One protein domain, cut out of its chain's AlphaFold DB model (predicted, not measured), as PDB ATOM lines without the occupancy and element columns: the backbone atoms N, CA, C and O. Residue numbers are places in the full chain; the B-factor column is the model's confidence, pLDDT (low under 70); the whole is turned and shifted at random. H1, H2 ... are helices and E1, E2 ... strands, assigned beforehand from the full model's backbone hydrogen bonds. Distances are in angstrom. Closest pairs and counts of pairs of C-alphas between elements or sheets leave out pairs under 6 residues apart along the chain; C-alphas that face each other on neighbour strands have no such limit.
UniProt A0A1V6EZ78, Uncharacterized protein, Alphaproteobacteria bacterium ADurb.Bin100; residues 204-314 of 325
ATOM      1  N   GLN A 204     269.022 363.317 144.874       83.62
ATOM      2  CA  GLN A 204     269.567 364.681 144.931       83.62
ATOM      3  C   GLN A 204     270.078 365.027 146.335       83.62
ATOM      4  O   GLN A 204     271.160 365.602 146.480       83.62
ATOM      5  N   ASP A 205     269.352 364.622 147.378       85.56
ATOM      6  CA  ASP A 205     269.781 364.821 148.765       85.56
ATOM      7  C   ASP A 205     271.040 364.014 149.071       85.56
ATOM      8  O   ASP A 205     271.960 364.518 149.717       85.56
ATOM      9  N   LEU A 206     271.132 362.782 148.555       84.25
ATOM     10  CA  LEU A 206     272.345 361.973 148.660       84.25
ATOM     11  C   LEU A 206     273.542 362.679 148.008       84.25
ATOM     12  O   LEU A 206     274.611 362.752 148.614       84.25
ATOM     13  N   GLN A 207     273.372 363.229 146.803       84.94
ATOM     14  CA  GLN A 207     274.432 363.979 146.126       84.94
ATOM     15  C   GLN A 207     274.848 365.219 146.927       84.94
ATOM     16  O   GLN A 207     276.043 365.457 147.107       84.94
ATOM     17  N   THR A 208     273.879 365.969 147.450       86.12
ATOM     18  CA  THR A 208     274.120 367.162 148.273       86.12
ATOM     19  C   THR A 208     274.884 366.809 149.549       86.12
ATOM     20  O   THR A 208     275.885 367.452 149.869       86.12
ATOM     21  N   ARG A 209     274.490 365.730 150.239       84.81
ATOM     22  CA  ARG A 209     275.206 365.224 151.420       84.81
ATOM     23  C   ARG A 209     276.641 364.826 151.083       84.81
ATOM     24  O   ARG A 209     277.552 365.191 151.816       84.81
ATOM     25  N   LEU A 210     276.859 364.123 149.970       84.94
ATOM     26  CA  LEU A 210     278.201 363.717 149.535       84.94
ATOM     27  C   LEU A 210     279.086 364.908 149.137       84.94
ATOM     28  O   LEU A 210     280.296 364.858 149.356       84.94
ATOM     29  N   ALA A 211     278.504 365.963 148.562       83.06
ATOM     30  CA  ALA A 211     279.217 367.187 148.199       83.06
ATOM     31  C   ALA A 211     279.655 368.003 149.429       83.06
ATOM     32  O   ALA A 211     280.692 368.659 149.380       83.06
ATOM     33  N   GLY A 212     278.899 367.932 150.530       79.81
ATOM     34  CA  GLY A 212     279.224 368.595 151.797       79.81
ATOM     35  C   GLY A 212     280.303 367.902 152.641       79.81
ATOM     36  O   GLY A 212     280.691 368.440 153.677       79.81
ATOM     37  N   LEU A 213     280.792 366.721 152.241       80.56
ATOM     38  CA  LEU A 213     281.821 365.995 152.990       80.56
ATOM     39  C   LEU A 213     283.229 366.555 152.709       80.56
ATOM     40  O   LEU A 213     283.584 366.761 151.548       80.56
ATOM     41  N   PRO A 214     284.076 366.725 153.746       66.00
ATOM     42  CA  PRO A 214     285.412 367.313 153.607       66.00
ATOM     43  C   PRO A 214     286.403 366.415 152.844       66.00
ATOM     44  O   PRO A 214     287.369 366.912 152.270       66.00
ATOM     45  N   ASP A 215     286.154 365.101 152.796       67.25
ATOM     46  CA  ASP A 215     287.006 364.119 152.118       67.25
ATOM     47  C   ASP A 215     286.501 363.841 150.693       67.25
ATOM     48  O   ASP A 215     285.746 362.898 150.438       67.25
ATOM     49  N   SER A 216     286.965 364.639 149.729       61.25
ATOM     50  CA  SER A 216     286.566 364.538 148.319       61.25
ATOM     51  C   SER A 216     286.983 363.232 147.615       61.25
ATOM     52  O   SER A 216     286.477 362.935 146.536       61.25
ATOM     53  N   GLY A 217     287.869 362.433 148.218       63.50
ATOM     54  CA  GLY A 217     288.348 361.156 147.671       63.50
ATOM     55  C   GLY A 217     287.706 359.894 148.256       63.50
ATOM     56  O   GLY A 217     287.946 358.816 147.727       63.50
ATOM     57  N   ARG A 218     286.912 360.000 149.331       76.38
ATOM     58  CA  ARG A 218     286.304 358.838 150.004       76.38
ATOM     59  C   ARG A 218     284.906 358.530 149.477       76.38
ATOM     60  O   ARG A 218     284.240 359.386 148.889       76.38
ATOM     61  N   HIS A 219     284.444 357.314 149.763       85.50
ATOM     62  CA  HIS A 219     283.112 356.823 149.407       85.50
ATOM     63  C   HIS A 219     282.917 356.707 147.892       85.50
ATOM     64  O   HIS A 219     281.888 357.123 147.346       85.50
ATOM     65  N   LEU A 220     283.906 356.119 147.208       89.00
ATOM     66  CA  LEU A 220     283.912 355.940 145.755       89.00
ATOM     67  C   LEU A 220     282.591 355.344 145.244       89.00
ATOM     68  O   LEU A 220     282.013 355.844 144.278       89.00
ATOM     69  N   PHE A 221     282.084 354.305 145.917       90.56
ATOM     70  CA  PHE A 221     280.836 353.657 145.520       90.56
ATOM     71  C   PHE A 221     279.622 354.584 145.654       90.56
ATOM     72  O   PHE A 221     278.836 354.663 144.717       90.56
ATOM     73  N   LEU A 222     279.481 355.325 146.763       90.31
ATOM     74  CA  LEU A 222     278.349 356.244 146.960       90.31
ATOM     75  C   LEU A 222     278.351 357.376 145.931       90.31
ATOM     76  O   LEU A 222     277.297 357.751 145.425       90.31
ATOM     77  N   ARG A 223     279.532 357.885 145.567       88.94
ATOM     78  CA  ARG A 223     279.681 358.898 144.514       88.94
ATOM     79  C   ARG A 223     279.276 358.357 143.147       88.94
ATOM     80  O   ARG A 223     278.518 359.007 142.431       88.94
ATOM     81  N   LYS A 224     279.741 357.151 142.802       90.88
ATOM     82  CA  LYS A 224     279.352 356.469 141.560       90.88
ATOM     83  C   LYS A 224     277.847 356.201 141.532       90.88
ATOM     84  O   LYS A 224     277.210 356.469 140.522       90.88
ATOM     85  N   LEU A 225     277.281 355.732 142.643       92.62
ATOM     86  CA  LEU A 225     275.848 355.503 142.795       92.62
ATOM     87  C   LEU A 225     275.057 356.794 142.565       92.62
ATOM     88  O   LEU A 225     274.180 356.807 141.711       92.62
ATOM     89  N   ALA A 226     275.399 357.887 143.256       90.69
ATOM     90  CA  ALA A 226     274.734 359.178 143.082       90.69
ATOM     91  C   ALA A 226     274.792 359.662 141.622       90.69
ATOM     92  O   ALA A 226     273.773 360.074 141.074       90.69
ATOM     93  N   ALA A 227     275.949 359.537 140.962       90.25
ATOM     94  CA  ALA A 227     276.094 359.894 139.551       90.25
ATOM     95  C   ALA A 227     275.202 359.043 138.628       90.25
ATOM     96  O   ALA A 227     274.552 359.591 137.742       90.25
ATOM     97  N   MET A 228     275.130 357.726 138.847       92.56
ATOM     98  CA  MET A 228     274.277 356.830 138.054       92.56
ATOM     99  C   MET A 228     272.785 357.091 138.289       92.56
ATOM    100  O   MET A 228     272.005 357.096 137.342       92.56
ATOM    101  N   LEU A 229     272.375 357.378 139.530       92.50
ATOM    102  CA  LEU A 229     270.987 357.733 139.843       92.50
ATOM    103  C   LEU A 229     270.539 358.999 139.090       92.50
ATOM    104  O   LEU A 229     269.398 359.066 138.633       92.50
ATOM    105  N   MET A 230     271.440 359.970 138.897       90.31
ATOM    106  CA  MET A 230     271.156 361.192 138.131       90.31
ATOM    107  C   MET A 230     270.956 360.949 136.632       90.31
ATOM    108  O   MET A 230     270.300 361.751 135.973       90.31
ATOM    109  N   GLN A 231     271.464 359.841 136.085       90.00
ATOM    110  CA  GLN A 231     271.247 359.490 134.677       90.00
ATOM    111  C   GLN A 231     269.814 359.024 134.403       90.00
ATOM    112  O   GLN A 231     269.413 358.942 133.245       90.00
ATOM    113  N   ARG A 232     269.030 358.729 135.453       88.12
ATOM    114  CA  ARG A 232     267.634 358.271 135.367       88.12
ATOM    115  C   ARG A 232     267.436 357.029 134.485       88.12
ATOM    116  O   ARG A 232     266.337 356.779 134.008       88.12
ATOM    117  N   GLN A 233     268.487 356.241 134.300       91.12
ATOM    118  CA  GLN A 233     268.461 354.969 133.584       91.12
ATOM    119  C   GLN A 233     268.552 353.827 134.600       91.12
ATOM    120  O   GLN A 233     269.205 353.996 135.632       91.12
ATOM    121  N   PRO A 234     267.920 352.673 134.357       94.19
ATOM    122  CA  PRO A 234     268.091 351.505 135.208       94.19
ATOM    123  C   PRO A 234     269.513 350.944 135.105       94.19
ATOM    124  O   PRO A 234     270.129 350.928 134.038       94.19
ATOM    125  N   PHE A 235     270.061 350.469 136.222       96.25
ATOM    126  CA  PHE A 235     271.409 349.898 136.249       96.25
ATOM    127  C   PHE A 235     271.563 348.819 137.321       96.25
ATOM    128  O   PHE A 235     270.835 348.766 138.311       96.25
ATOM    129  N   GLU A 236     272.551 347.951 137.126       96.19
ATOM    130  CA  GLU A 236     272.907 346.858 138.026       96.19
ATOM    131  C   GLU A 236     274.330 347.061 138.551       96.19
ATOM    132  O   GLU A 236     275.285 347.139 137.776       96.19
ATOM    133  N   ALA A 237     274.474 347.102 139.875       95.94
ATOM    134  CA  ALA A 237     275.751 347.049 140.573       95.94
ATOM    135  C   ALA A 237     276.014 345.611 141.039       95.94
ATOM    136  O   ALA A 237     275.298 345.093 141.897       95.94
ATOM    137  N   ARG A 238     277.032 344.944 140.484       94.69
ATOM    138  CA  ARG A 238     277.401 343.568 140.854       94.69
ATOM    139  C   ARG A 238     278.622 343.552 141.756       94.69
ATOM    140  O   ARG A 238     279.692 344.026 141.373       94.69
ATOM    141  N   PHE A 239     278.448 342.934 142.917       92.62
ATOM    142  CA  PHE A 239     279.494 342.704 143.911       92.62
ATOM    143  C   PHE A 239     280.200 341.371 143.665       92.62
ATOM    144  O   PHE A 239     281.401 341.250 143.878       92.62
ATOM    145  N   THR A 240     279.452 340.362 143.212       89.25
ATOM    146  CA  THR A 240     279.975 339.053 142.802       89.25
ATOM    147  C   THR A 240     279.182 338.525 141.601       89.25
ATOM    148  O   THR A 240     278.293 339.195 141.076       89.25
ATOM    149  N   VAL A 241     279.475 337.296 141.164       85.94
ATOM    150  CA  VAL A 241     278.691 336.611 140.121       85.94
ATOM    151  C   VAL A 241     277.218 336.465 140.526       85.94
ATOM    152  O   VAL A 241     276.341 336.628 139.678       85.94
ATOM    153  N   HIS A 242     276.947 336.215 141.810       86.94
ATOM    154  CA  HIS A 242     275.602 335.934 142.321       86.94
ATOM    155  C   HIS A 242     274.967 337.123 143.051       86.94
ATOM    156  O   HIS A 242     273.746 337.218 143.067       86.94
ATOM    157  N   ASN A 243     275.771 338.026 143.620       92.88
ATOM    158  CA  ASN A 243     275.288 339.134 144.445       92.88
ATOM    159  C   ASN A 243     275.323 340.453 143.677       92.88
ATOM    160  O   ASN A 243     276.390 340.915 143.250       92.88
ATOM    161  N   SER A 244     274.158 341.073 143.539       95.38
ATOM    162  CA  SER A 244     274.000 342.374 142.902       95.38
ATOM    163  C   SER A 244     272.850 343.175 143.503       95.38
ATOM    164  O   SER A 244     272.004 342.648 144.227       95.38
ATOM    165  N   VAL A 245     272.830 344.461 143.174       96.62
ATOM    166  CA  VAL A 245     271.721 345.378 143.435       96.62
ATOM    167  C   VAL A 245     271.304 345.995 142.104       96.62
ATOM    168  O   VAL A 245     272.158 346.431 141.331       96.62
ATOM    169  N   ILE A 246     270.004 346.012 141.832       96.44
ATOM    170  CA  ILE A 246     269.395 346.625 140.652       96.44
ATOM    171  C   ILE A 246     268.648 347.875 141.095       96.44
ATOM    172  O   ILE A 246     267.850 347.813 142.026       96.44
ATOM    173  N   PHE A 247     268.890 348.988 140.415       95.88
ATOM    174  CA  PHE A 247     268.262 350.276 140.680       95.88
ATOM    175  C   PHE A 247     267.411 350.687 139.480       95.88
ATOM    176  O   PHE A 247     267.881 350.609 138.344       95.88
ATOM    177  N   HIS A 248     266.198 351.178 139.734       93.38
ATOM    178  CA  HIS A 248     265.326 351.760 138.717       93.38
ATOM    179  C   HIS A 248     264.913 353.184 139.123       93.38
ATOM    180  O   HIS A 248     263.854 353.386 139.720       93.38
ATOM    181  N   PRO A 249     265.742 354.203 138.824       90.06
ATOM    182  CA  PRO A 249     265.571 355.545 139.388       90.06
ATOM    183  C   PRO A 249     264.258 356.230 138.998       90.06
ATOM    184  O   PRO A 249     263.716 357.005 139.776       90.06
ATOM    185  N   VAL A 250     263.747 355.956 137.793       86.62
ATOM    186  CA  VAL A 250     262.489 356.543 137.296       86.62
ATOM    187  C   VAL A 250     261.274 355.941 137.987       86.62
ATOM    188  O   VAL A 250     260.325 356.666 138.269       86.62
ATOM    189  N   ASP A 251     261.340 354.655 138.323       84.56
ATOM    190  CA  ASP A 251     260.219 353.940 138.949       84.56
ATOM    191  C   ASP A 251     260.362 353.899 140.471       84.56
ATOM    192  O   ASP A 251     259.526 353.326 141.162       84.56
ATOM    193  N   GLY A 252     261.421 354.513 141.003       88.06
ATOM    194  CA  GLY A 252     261.604 354.713 142.433       88.06
ATOM    195  C   GLY A 252     261.822 353.428 143.226       88.06
ATOM    196  O   GLY A 252     261.548 353.422 144.424       88.06
ATOM    197  N   TRP A 253     262.322 352.354 142.606       92.06
ATOM    198  CA  TRP A 253     262.569 351.087 143.295       92.06
ATOM    199  C   TRP A 253     264.012 350.591 143.167       92.06
ATOM    200  O   TRP A 253     264.780 350.973 142.279       92.06
ATOM    201  N   VAL A 254     264.374 349.713 144.097       94.56
ATOM    202  CA  VAL A 254     265.638 348.981 144.147       94.56
ATOM    203  C   VAL A 254     265.371 347.529 144.535       94.56
ATOM    204  O   VAL A 254     264.487 347.245 145.339       94.56
ATOM    205  N   ALA A 255     266.137 346.602 143.975       94.75
ATOM    206  CA  ALA A 255     266.058 345.186 144.306       94.75
ATOM    207  C   ALA A 255     267.455 344.639 144.605       94.75
ATOM    208  O   ALA A 255     268.408 344.917 143.878       94.75
ATOM    209  N   SER A 256     267.600 343.874 145.687       94.19
ATOM    210  CA  SER A 256     268.901 343.355 146.120       94.19
ATOM    211  C   SER A 256     268.788 341.941 146.661       94.19
ATOM    212  O   SER A 256     267.977 341.678 147.542       94.19
ATOM    213  N   ASN A 257     269.671 341.054 146.207       93.19
ATOM    214  CA  ASN A 257     269.967 339.786 146.884       93.19
ATOM    215  C   ASN A 257     271.265 339.860 147.713       93.19
ATOM    216  O   ASN A 257     271.725 338.861 148.259       93.19
ATOM    217  N   THR A 258     271.869 341.047 147.800       92.88
ATOM    218  CA  THR A 258     273.093 341.294 148.557       92.88
ATOM    219  C   THR A 258     272.740 341.739 149.981       92.88
ATOM    220  O   THR A 258     271.993 342.712 150.131       92.88
ATOM    221  N   PRO A 259     273.282 341.094 151.034       90.88
ATOM    222  CA  PRO A 259     273.049 341.515 152.414       90.88
ATOM    223  C   PRO A 259     273.496 342.960 152.660       90.88
ATOM    224  O   PRO A 259     274.592 343.341 152.243       90.88
ATOM    225  N   MET A 260     272.698 343.742 153.399       90.38
ATOM    226  CA  MET A 260     272.960 345.175 153.619       90.38
ATOM    227  C   MET A 260     274.364 345.443 154.181       90.38
ATOM    228  O   MET A 260     275.081 346.292 153.662       90.38
ATOM    229  N   MET A 261     274.828 344.635 155.140       90.00
ATOM    230  CA  MET A 261     276.180 344.748 155.708       90.00
ATOM    231  C   MET A 261     277.312 344.673 154.667       90.00
ATOM    232  O   MET A 261     278.382 345.250 154.867       90.00
ATOM    233  N   VAL A 262     277.111 343.940 153.567       91.69
ATOM    234  CA  VAL A 262     278.095 343.854 152.477       91.69
ATOM    235  C   VAL A 262     278.105 345.157 151.683       91.69
ATOM    236  O   VAL A 262     279.177 345.684 151.392       91.69
ATOM    237  N   ILE A 263     276.922 345.701 151.391       92.81
ATOM    238  CA  ILE A 263     276.758 346.974 150.682       92.81
ATOM    239  C   ILE A 263     277.360 348.117 151.516       92.81
ATOM    240  O   ILE A 263     278.143 348.906 150.990       92.81
ATOM    241  N   GLU A 264     277.096 348.148 152.826       91.25
ATOM    242  CA  GLU A 264     277.706 349.092 153.776       91.25
ATOM    243  C   GLU A 264     279.239 349.032 153.726       91.25
ATOM    244  O   GLU A 264     279.909 350.057 153.588       91.25
ATOM    245  N   ARG A 265     279.817 347.825 153.784       90.00
ATOM    246  CA  ARG A 265     281.275 347.644 153.754       90.00
ATOM    247  C   ARG A 265     281.891 348.149 152.448       90.00
ATOM    248  O   ARG A 265     282.974 348.728 152.469       90.00
ATOM    249  N   VAL A 266     281.203 347.960 151.325       91.38
ATOM    250  CA  VAL A 266     281.628 348.492 150.022       91.38
ATOM    251  C   VAL A 266     281.553 350.020 149.999       91.38
ATOM    252  O   VAL A 266     282.466 350.666 149.495       91.38
ATOM    253  N   CYS A 267     280.525 350.619 150.604       89.88
ATOM    254  CA  CYS A 267     280.411 352.076 150.728       89.88
ATOM    255  C   CYS A 267     281.512 352.701 151.600       89.88
ATOM    256  O   CYS A 267     281.808 353.891 151.467       89.88
ATOM    257  N   GLN A 268     282.112 351.910 152.492       87.88
ATOM    258  CA  GLN A 268     283.174 352.325 153.410       87.88
ATOM    259  C   GLN A 268     284.593 352.045 152.884       87.88
ATOM    260  O   GLN A 268     285.555 352.555 153.459       87.88
ATOM    261  N   SER A 269     284.747 351.243 151.824       89.94
ATOM    262  CA  SER A 269     286.049 350.802 151.309       89.94
ATOM    263  C   SER A 269     286.187 351.071 149.815       89.94
ATOM    264  O   SER A 269     285.579 350.389 148.992       89.94
ATOM    265  N   ASP A 270     287.067 352.007 149.456       89.19
ATOM    266  CA  ASP A 270     287.301 352.364 148.051       89.19
ATOM    267  C   ASP A 270     287.918 351.204 147.244       89.19
ATOM    268  O   ASP A 270     287.636 351.055 146.057       89.19
ATOM    269  N   ALA A 271     288.684 350.317 147.894       89.44
ATOM    270  CA  ALA A 271     289.226 349.112 147.264       89.44
ATOM    271  C   ALA A 271     288.120 348.115 146.872       89.44
ATOM    272  O   ALA A 271     288.135 347.573 145.768       89.44
ATOM    273  N   LEU A 272     287.132 347.898 147.750       90.19
ATOM    274  CA  LEU A 272     285.978 347.051 147.431       90.19
ATOM    275  C   LEU A 272     285.058 347.728 146.414       90.19
ATOM    276  O   LEU A 272     284.567 347.069 145.503       90.19
ATOM    277  N   ALA A 273     284.862 349.042 146.534       89.94
ATOM    278  CA  ALA A 273     284.091 349.833 145.584       89.94
ATOM    279  C   ALA A 273     284.655 349.749 144.158       89.94
ATOM    280  O   ALA A 273     283.884 349.640 143.206       89.94
ATOM    281  N   ALA A 274     285.983 349.752 144.007       89.88
ATOM    282  CA  ALA A 274     286.644 349.621 142.711       89.88
ATOM    283  C   ALA A 274     286.386 348.257 142.042       89.88
ATOM    284  O   ALA A 274     286.367 348.176 140.815       89.88
ATOM    285  N   ALA A 275     286.141 347.202 142.827       90.62
ATOM    286  CA  ALA A 275     285.801 345.875 142.314       90.62
ATOM    287  C   ALA A 275     284.326 345.745 141.882       90.62
ATOM    288  O   ALA A 275     283.965 344.768 141.224       90.62
ATOM    289  N   VAL A 276     283.463 346.711 142.227       93.38
ATOM    290  CA  VAL A 276     282.047 346.672 141.846       93.38
ATOM    291  C   VAL A 276     281.866 347.077 140.390       93.38
ATOM    292  O   VAL A 276     282.076 348.228 139.983       93.38
ATOM    293  N   THR A 277     281.378 346.124 139.604       93.50
ATOM    294  CA  THR A 277     280.982 346.384 138.220       93.50
ATOM    295  C   THR A 277     279.597 347.016 138.206       93.50
ATOM    296  O   THR A 277     278.683 346.546 138.878       93.50
ATOM    297  N   VAL A 278     279.445 348.108 137.461       93.44
ATOM    298  CA  VAL A 278     278.154 348.774 137.270       93.44
ATOM    299  C   VAL A 278     277.860 348.752 135.785       93.44
ATOM    300  O   VAL A 278     278.728 349.127 134.996       93.44
ATOM    301  N   ARG A 279     276.668 348.289 135.420       93.31
ATOM    302  CA  ARG A 279     276.196 348.263 134.037       93.31
ATOM    303  C   ARG A 279     274.812 348.871 133.937       93.31
ATOM    304  O   ARG A 279     273.972 348.609 134.791       93.31
ATOM    305  N   GLU A 280     274.579 349.623 132.879       93.38
ATOM    306  CA  GLU A 280     273.234 350.023 132.485       93.38
ATOM    307  C   GLU A 280     272.452 348.795 132.017       93.38
ATOM    308  O   GLU A 280     273.016 347.843 131.462       93.38
ATOM    309  N   ILE A 281     271.155 348.799 132.292       93.06
ATOM    310  CA  ILE A 281     270.218 347.776 131.843       93.06
ATOM    311  C   ILE A 281     268.957 348.467 131.332       93.06
ATOM    312  O   ILE A 281     268.587 349.544 131.789       93.06
ATOM    313  N   GLU A 282     268.279 347.835 130.385       88.56
ATOM    314  CA  GLU A 282     267.000 348.333 129.890       88.56
ATOM    315  C   GLU A 282     265.908 348.185 130.969       88.56
ATOM    316  O   GLU A 282     265.917 347.213 131.727       88.56
ATOM    317  N   GLY A 283     264.949 349.117 131.034       80.75
ATOM    318  CA  GLY A 283     263.898 349.107 132.066       80.75
ATOM    319  C   GLY A 283     263.026 347.854 132.058       80.75
ATOM    320  O   GLY A 283     262.812 347.252 133.108       80.75
ATOM    321  N   SER A 284     262.635 347.381 130.873       79.56
ATOM    322  CA  SER A 284     261.902 346.117 130.696       79.56
ATOM    323  C   SER A 284     262.663 344.914 131.278       79.56
ATOM    324  O   SER A 284     262.075 344.038 131.910       79.56
ATOM    325  N   GLN A 285     263.991 344.902 131.132       86.94
ATOM    326  CA  GLN A 285     264.858 343.826 131.614       86.94
ATOM    327  C   GLN A 285     265.169 343.928 133.110       86.94
ATOM    328  O   GLN A 285     265.543 342.924 133.721       86.94
ATOM    329  N   ALA A 286     265.076 345.122 133.700       89.94
ATOM    330  CA  ALA A 286     265.434 345.358 135.094       89.94
ATOM    331  C   ALA A 286     264.531 344.567 136.046       89.94
ATOM    332  O   ALA A 286     265.025 343.842 136.914       89.94
ATOM    333  N   GLU A 287     263.218 344.662 135.843       85.75
ATOM    334  CA  GLU A 287     262.234 343.992 136.689       85.75
ATOM    335  C   GLU A 287     262.232 342.472 136.472       85.75
ATOM    336  O   GLU A 287     262.288 341.704 137.436       85.75
ATOM    337  N   GLU A 288     262.264 342.017 135.214       87.56
ATOM    338  CA  GLU A 288     262.346 340.588 134.884       87.56
ATOM    339  C   GLU A 288     263.580 339.940 135.528       87.56
ATOM    340  O   GLU A 288     263.527 338.835 136.074       87.56
ATOM    341  N   ARG A 289     264.709 340.652 135.517       90.25
ATOM    342  CA  ARG A 289     265.950 340.187 136.129       90.25
ATOM    343  C   ARG A 289     265.874 340.147 137.648       90.25
ATOM    344  O   ARG A 289     266.329 339.154 138.216       90.25
ATOM    345  N   ALA A 290     265.329 341.182 138.288       91.38
ATOM    346  CA  ALA A 290     265.111 341.188 139.733       91.38
ATOM    347  C   ALA A 290     264.255 339.981 140.145       91.38
ATOM    348  O   ALA A 290     264.628 339.242 141.058       91.38
ATOM    349  N   HIS A 291     263.189 339.705 139.390       87.00
ATOM    350  CA  HIS A 291     262.322 338.555 139.613       87.00
ATOM    351  C   HIS A 291     263.052 337.217 139.423       87.00
ATOM    352  O   HIS A 291     263.023 336.369 140.314       87.00
ATOM    353  N   ARG A 292     263.776 337.034 138.310       89.62
ATOM    354  CA  ARG A 292     264.543 335.803 138.032       89.62
ATOM    355  C   ARG A 292     265.589 335.503 139.106       89.62
ATOM    356  O   ARG A 292     265.890 334.342 139.364       89.62
ATOM    357  N   LEU A 293     266.168 336.542 139.703       89.56
ATOM    358  CA  LEU A 293     267.159 336.421 140.771       89.56
ATOM    359  C   LEU A 293     266.531 336.358 142.173       89.56
ATOM    360  O   LEU A 293     267.272 336.310 143.154       89.56
ATOM    361  N   GLY A 294     265.197 336.357 142.275       87.62
ATOM    362  CA  GLY A 294     264.471 336.306 143.543       87.62
ATOM    363  C   GLY A 294     264.745 337.512 144.443       87.62
ATOM    364  O   GLY A 294     264.760 337.377 145.664       87.62
ATOM    365  N   MET A 295     265.032 338.675 143.855       92.56
ATOM    366  CA  MET A 295     265.368 339.879 144.606       92.56
ATOM    367  C   MET A 295     264.094 340.559 145.118       92.56
ATOM    368  O   MET A 295     263.239 340.904 144.300       92.56
ATOM    369  N   PRO A 296     263.957 340.807 146.433       88.12
ATOM    370  CA  PRO A 296     262.856 341.604 146.955       88.12
ATOM    371  C   PRO A 296     262.973 343.052 146.472       88.12
ATOM    372  O   PRO A 296     264.053 343.648 146.544       88.12
ATOM    373  N   LEU A 297     261.856 343.610 146.002       91.19
ATOM    374  CA  LEU A 297     261.756 345.016 145.622       91.19
ATOM    375  C   LEU A 297     261.508 345.872 146.863       91.19
ATOM    376  O   LEU A 297     260.772 345.492 147.774       91.19
ATOM    377  N   ARG A 298     262.147 347.036 146.891       90.69
ATOM    378  CA  ARG A 298     262.045 348.037 147.948       90.69
ATOM    379  C   ARG A 298     261.990 349.422 147.329       90.69
ATOM    380  O   ARG A 298     262.505 349.635 146.233       90.69
ATOM    381  N   GLU A 299     261.428 350.374 148.060       89.19
ATOM    382  CA  GLU A 299     261.499 351.781 147.676       89.19
ATOM    383  C   GLU A 299     262.944 352.277 147.677       89.19
ATOM    384  O   GLU A 299     263.720 352.027 148.607       89.19
ATOM    385  N   LEU A 300     263.295 352.988 146.607       90.50
ATOM    386  CA  LEU A 300     264.630 353.526 146.396       90.50
ATOM    387  C   LEU A 300     264.996 354.507 147.509       90.50
ATOM    388  O   LEU A 300     266.050 354.360 148.116       90.50
ATOM    389  N   ASP A 301     264.114 355.454 147.824       88.50
ATOM    390  CA  ASP A 301     264.393 356.507 148.804       88.50
ATOM    391  C   ASP A 301     264.629 355.942 150.212       88.50
ATOM    392  O   ASP A 301     265.529 356.395 150.923       88.50
ATOM    393  N   THR A 302     263.876 354.907 150.606       87.06
ATOM    394  CA  THR A 302     264.084 354.187 151.873       87.06
ATOM    395  C   THR A 302     265.443 353.496 151.893       87.06
ATOM    396  O   THR A 302     266.188 353.601 152.868       87.06
ATOM    397  N   PHE A 303     265.800 352.810 150.807       91.06
ATOM    398  CA  PHE A 303     267.093 352.140 150.702       91.06
ATOM    399  C   PHE A 303     268.264 353.129 150.730       91.06
ATOM    400  O   PHE A 303     269.266 352.872 151.395       91.06
ATOM    401  N   LEU A 304     268.153 354.267 150.037       90.75
ATOM    402  CA  LEU A 304     269.185 355.304 150.035       90.75
ATOM    403  C   LEU A 304     269.353 355.929 151.421       90.75
ATOM    404  O   LEU A 304     270.488 356.174 151.835       90.75
ATOM    405  N   TRP A 305     268.256 356.141 152.152       87.88
ATOM    406  CA  TRP A 305     268.319 356.623 153.529       87.88
ATOM    407  C   TRP A 305     269.039 355.636 154.452       87.88
ATOM    408  O   TRP A 305     269.951 356.036 155.180       87.88
ATOM    409  N   GLU A 306     268.693 354.345 154.391       88.19
ATOM    410  CA  GLU A 306     269.369 353.302 155.175       88.19
ATOM    411  C   GLU A 306     270.863 353.254 154.858       88.19
ATOM    412  O   GLU A 306     271.705 353.227 155.760       88.19
ATOM    413  N   LEU A 307     271.197 353.298 153.567       89.25
ATOM    414  CA  LEU A 307     272.570 353.230 153.098       89.25
ATOM    415  C   LEU A 307     273.394 354.438 153.555       89.25
ATOM    416  O   LEU A 307     274.528 354.272 154.016       89.25
ATOM    417  N   ALA A 308     272.832 355.643 153.440       86.62
ATOM    418  CA  ALA A 308     273.475 356.879 153.869       86.62
ATOM    419  C   ALA A 308     273.682 356.899 155.386       86.62
ATOM    420  O   ALA A 308     274.802 357.131 155.835       86.62
ATOM    421  N   THR A 309     272.653 356.566 156.165       85.75
ATOM    422  CA  THR A 309     272.730 356.512 157.634       85.75
ATOM    423  C   THR A 309     273.801 355.517 158.090       85.75
ATOM    424  O   THR A 309     274.642 355.814 158.940       85.75
ATOM    425  N   ALA A 310     273.848 354.333 157.476       84.50
ATOM    426  CA  ALA A 310     274.818 353.309 157.845       84.50
ATOM    427  C   ALA A 310     276.259 353.632 157.406       84.50
ATOM    428  O   ALA A 310     277.214 353.214 158.068       84.50
ATOM    429  N   SER A 311     276.437 354.358 156.300       82.00
ATOM    430  CA  SER A 311     277.760 354.595 155.701       82.00
ATOM    431  C   SER A 311     278.385 355.936 156.083       82.00
ATOM    432  O   SER A 311     279.613 356.034 156.115       82.00
ATOM    433  N   LEU A 312     277.564 356.953 156.354       80.38
ATOM    434  CA  LEU A 312     277.997 358.323 156.633       80.38
ATOM    435  C   LEU A 312     277.897 358.658 158.129       80.38
ATOM    436  O   LEU A 312     278.856 359.187 158.690       80.38
ATOM    437  N   ASP A 313     276.810 358.274 158.808       73.06
ATOM    438  CA  ASP A 313     276.539 358.752 160.176       73.06
ATOM    439  C   ASP A 313     277.227 357.910 161.267       73.06
ATOM    440  O   ASP A 313     277.615 358.436 162.314       73.06
ATOM    441  N   LYS A 314     277.498 356.616 161.017       59.91
ATOM    442  CA  LYS A 314     278.226 355.738 161.965       59.91
ATOM    443  C   LYS A 314     279.640 356.237 162.320       59.91
ATOM    444  O   LYS A 314     280.213 355.778 163.305       59.91
TER     445      LYS A 314
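AT A GLANCE: This is residues 204 to 314 of the 325 residues of an uncharacterized protein of Alphaproteobacteria bacterium ADurb.Bin100 (UniProt A0A1V6EZ78). A twisted sheet of five short strands stands like a wall, with H5 alone over one face and H2 over the other. On the side of H2 a group of helices gathers: H1 folds against H2 as a hairpin, H3 and H4 meet the first residues of H2, and H6 runs from the sheet's edge toward H3. The printed part has 111 residues with six named helices and five named strands, in the order H1 H2 E1 E2 E3 H3 H4 E4 H5 E5 H6, a mixed class; the sheet, E4 E1 E2 E3 E5, is antiparallel. The whole is compact, with a radius of gyration of the C-alphas of 13.1 A, and elongated, with spans of 40 by 25 by 20 A.

HOW THE PARTS SIT: H1, residues 204 to 211, and H2, residues 220 to 230, form a helical hairpin; they touch, the closest C-alphas being those of Gln 207 and Ala 226, 5.7 A, at a shallow tilt of 34 degrees, only just short of steep. E1, residues 235 to 238, E2, residues 244 to 248, and E3, residues 253 to 256, form a meander, each strand the antiparallel neighbour of the one before. N 237 and O 245 are 2.8 A apart, and N 246 and O 255 2.8 A, within hydrogen-bond range. H2 is on the sheet at a height of 9.7 A and runs along the strands. H3, residues 260 to 268, touches H2 only at their ends, closest at the C-alphas of Phe 221 and Cys 267, 5.5 A. H4, residues 270 to 275, touches H2 at a steep tilt of 63 degrees, closest at the C-alphas of Phe 221 and Ala 273, 5.0 A. E4, residues 277 to 280, is an edge strand beside E1, with N 236 and O 279 2.8 A apart. H5, residues 283 to 292, is on the opposite face from H2, at a height of 8.9 A, slantwise to the strands; it touches no helix. E5, residues 297 to 299, is the other edge strand, beside E3, with N 254 and O 298 2.8 A apart. H6, residues 300 to 314, only grazes the sheet, with residues 300 to 304, and touches H3 with residues 307 to 311 alone, closest at the C-alphas of Glu 264 and Ser 311, 5.8 A. Every O i to N i+4 pair is within hydrogen-bond range in H1, H2 and H3; in H4 1 of 2, in H5 4 of 6 and in H6 10 of 11 are.

IN THESE COORDINATES: H1 begins at C-alpha 204, (269.567, 364.681, 144.931). From first to last C-alpha H2 measures 15.8 A, E2 13.4 A, H5 14.6 A and H6 20.8 A. H6 ends at C-alpha 314, (278.226, 355.738, 161.965).

THE WHOLE: The C-alphas farthest apart are those of Pro 214 and Arg 292, 40.9 A. The printed part has no cut and no long link. Mean pLDDT of the printed part is 88.2; residues 214 to 217 and 314 are under 70.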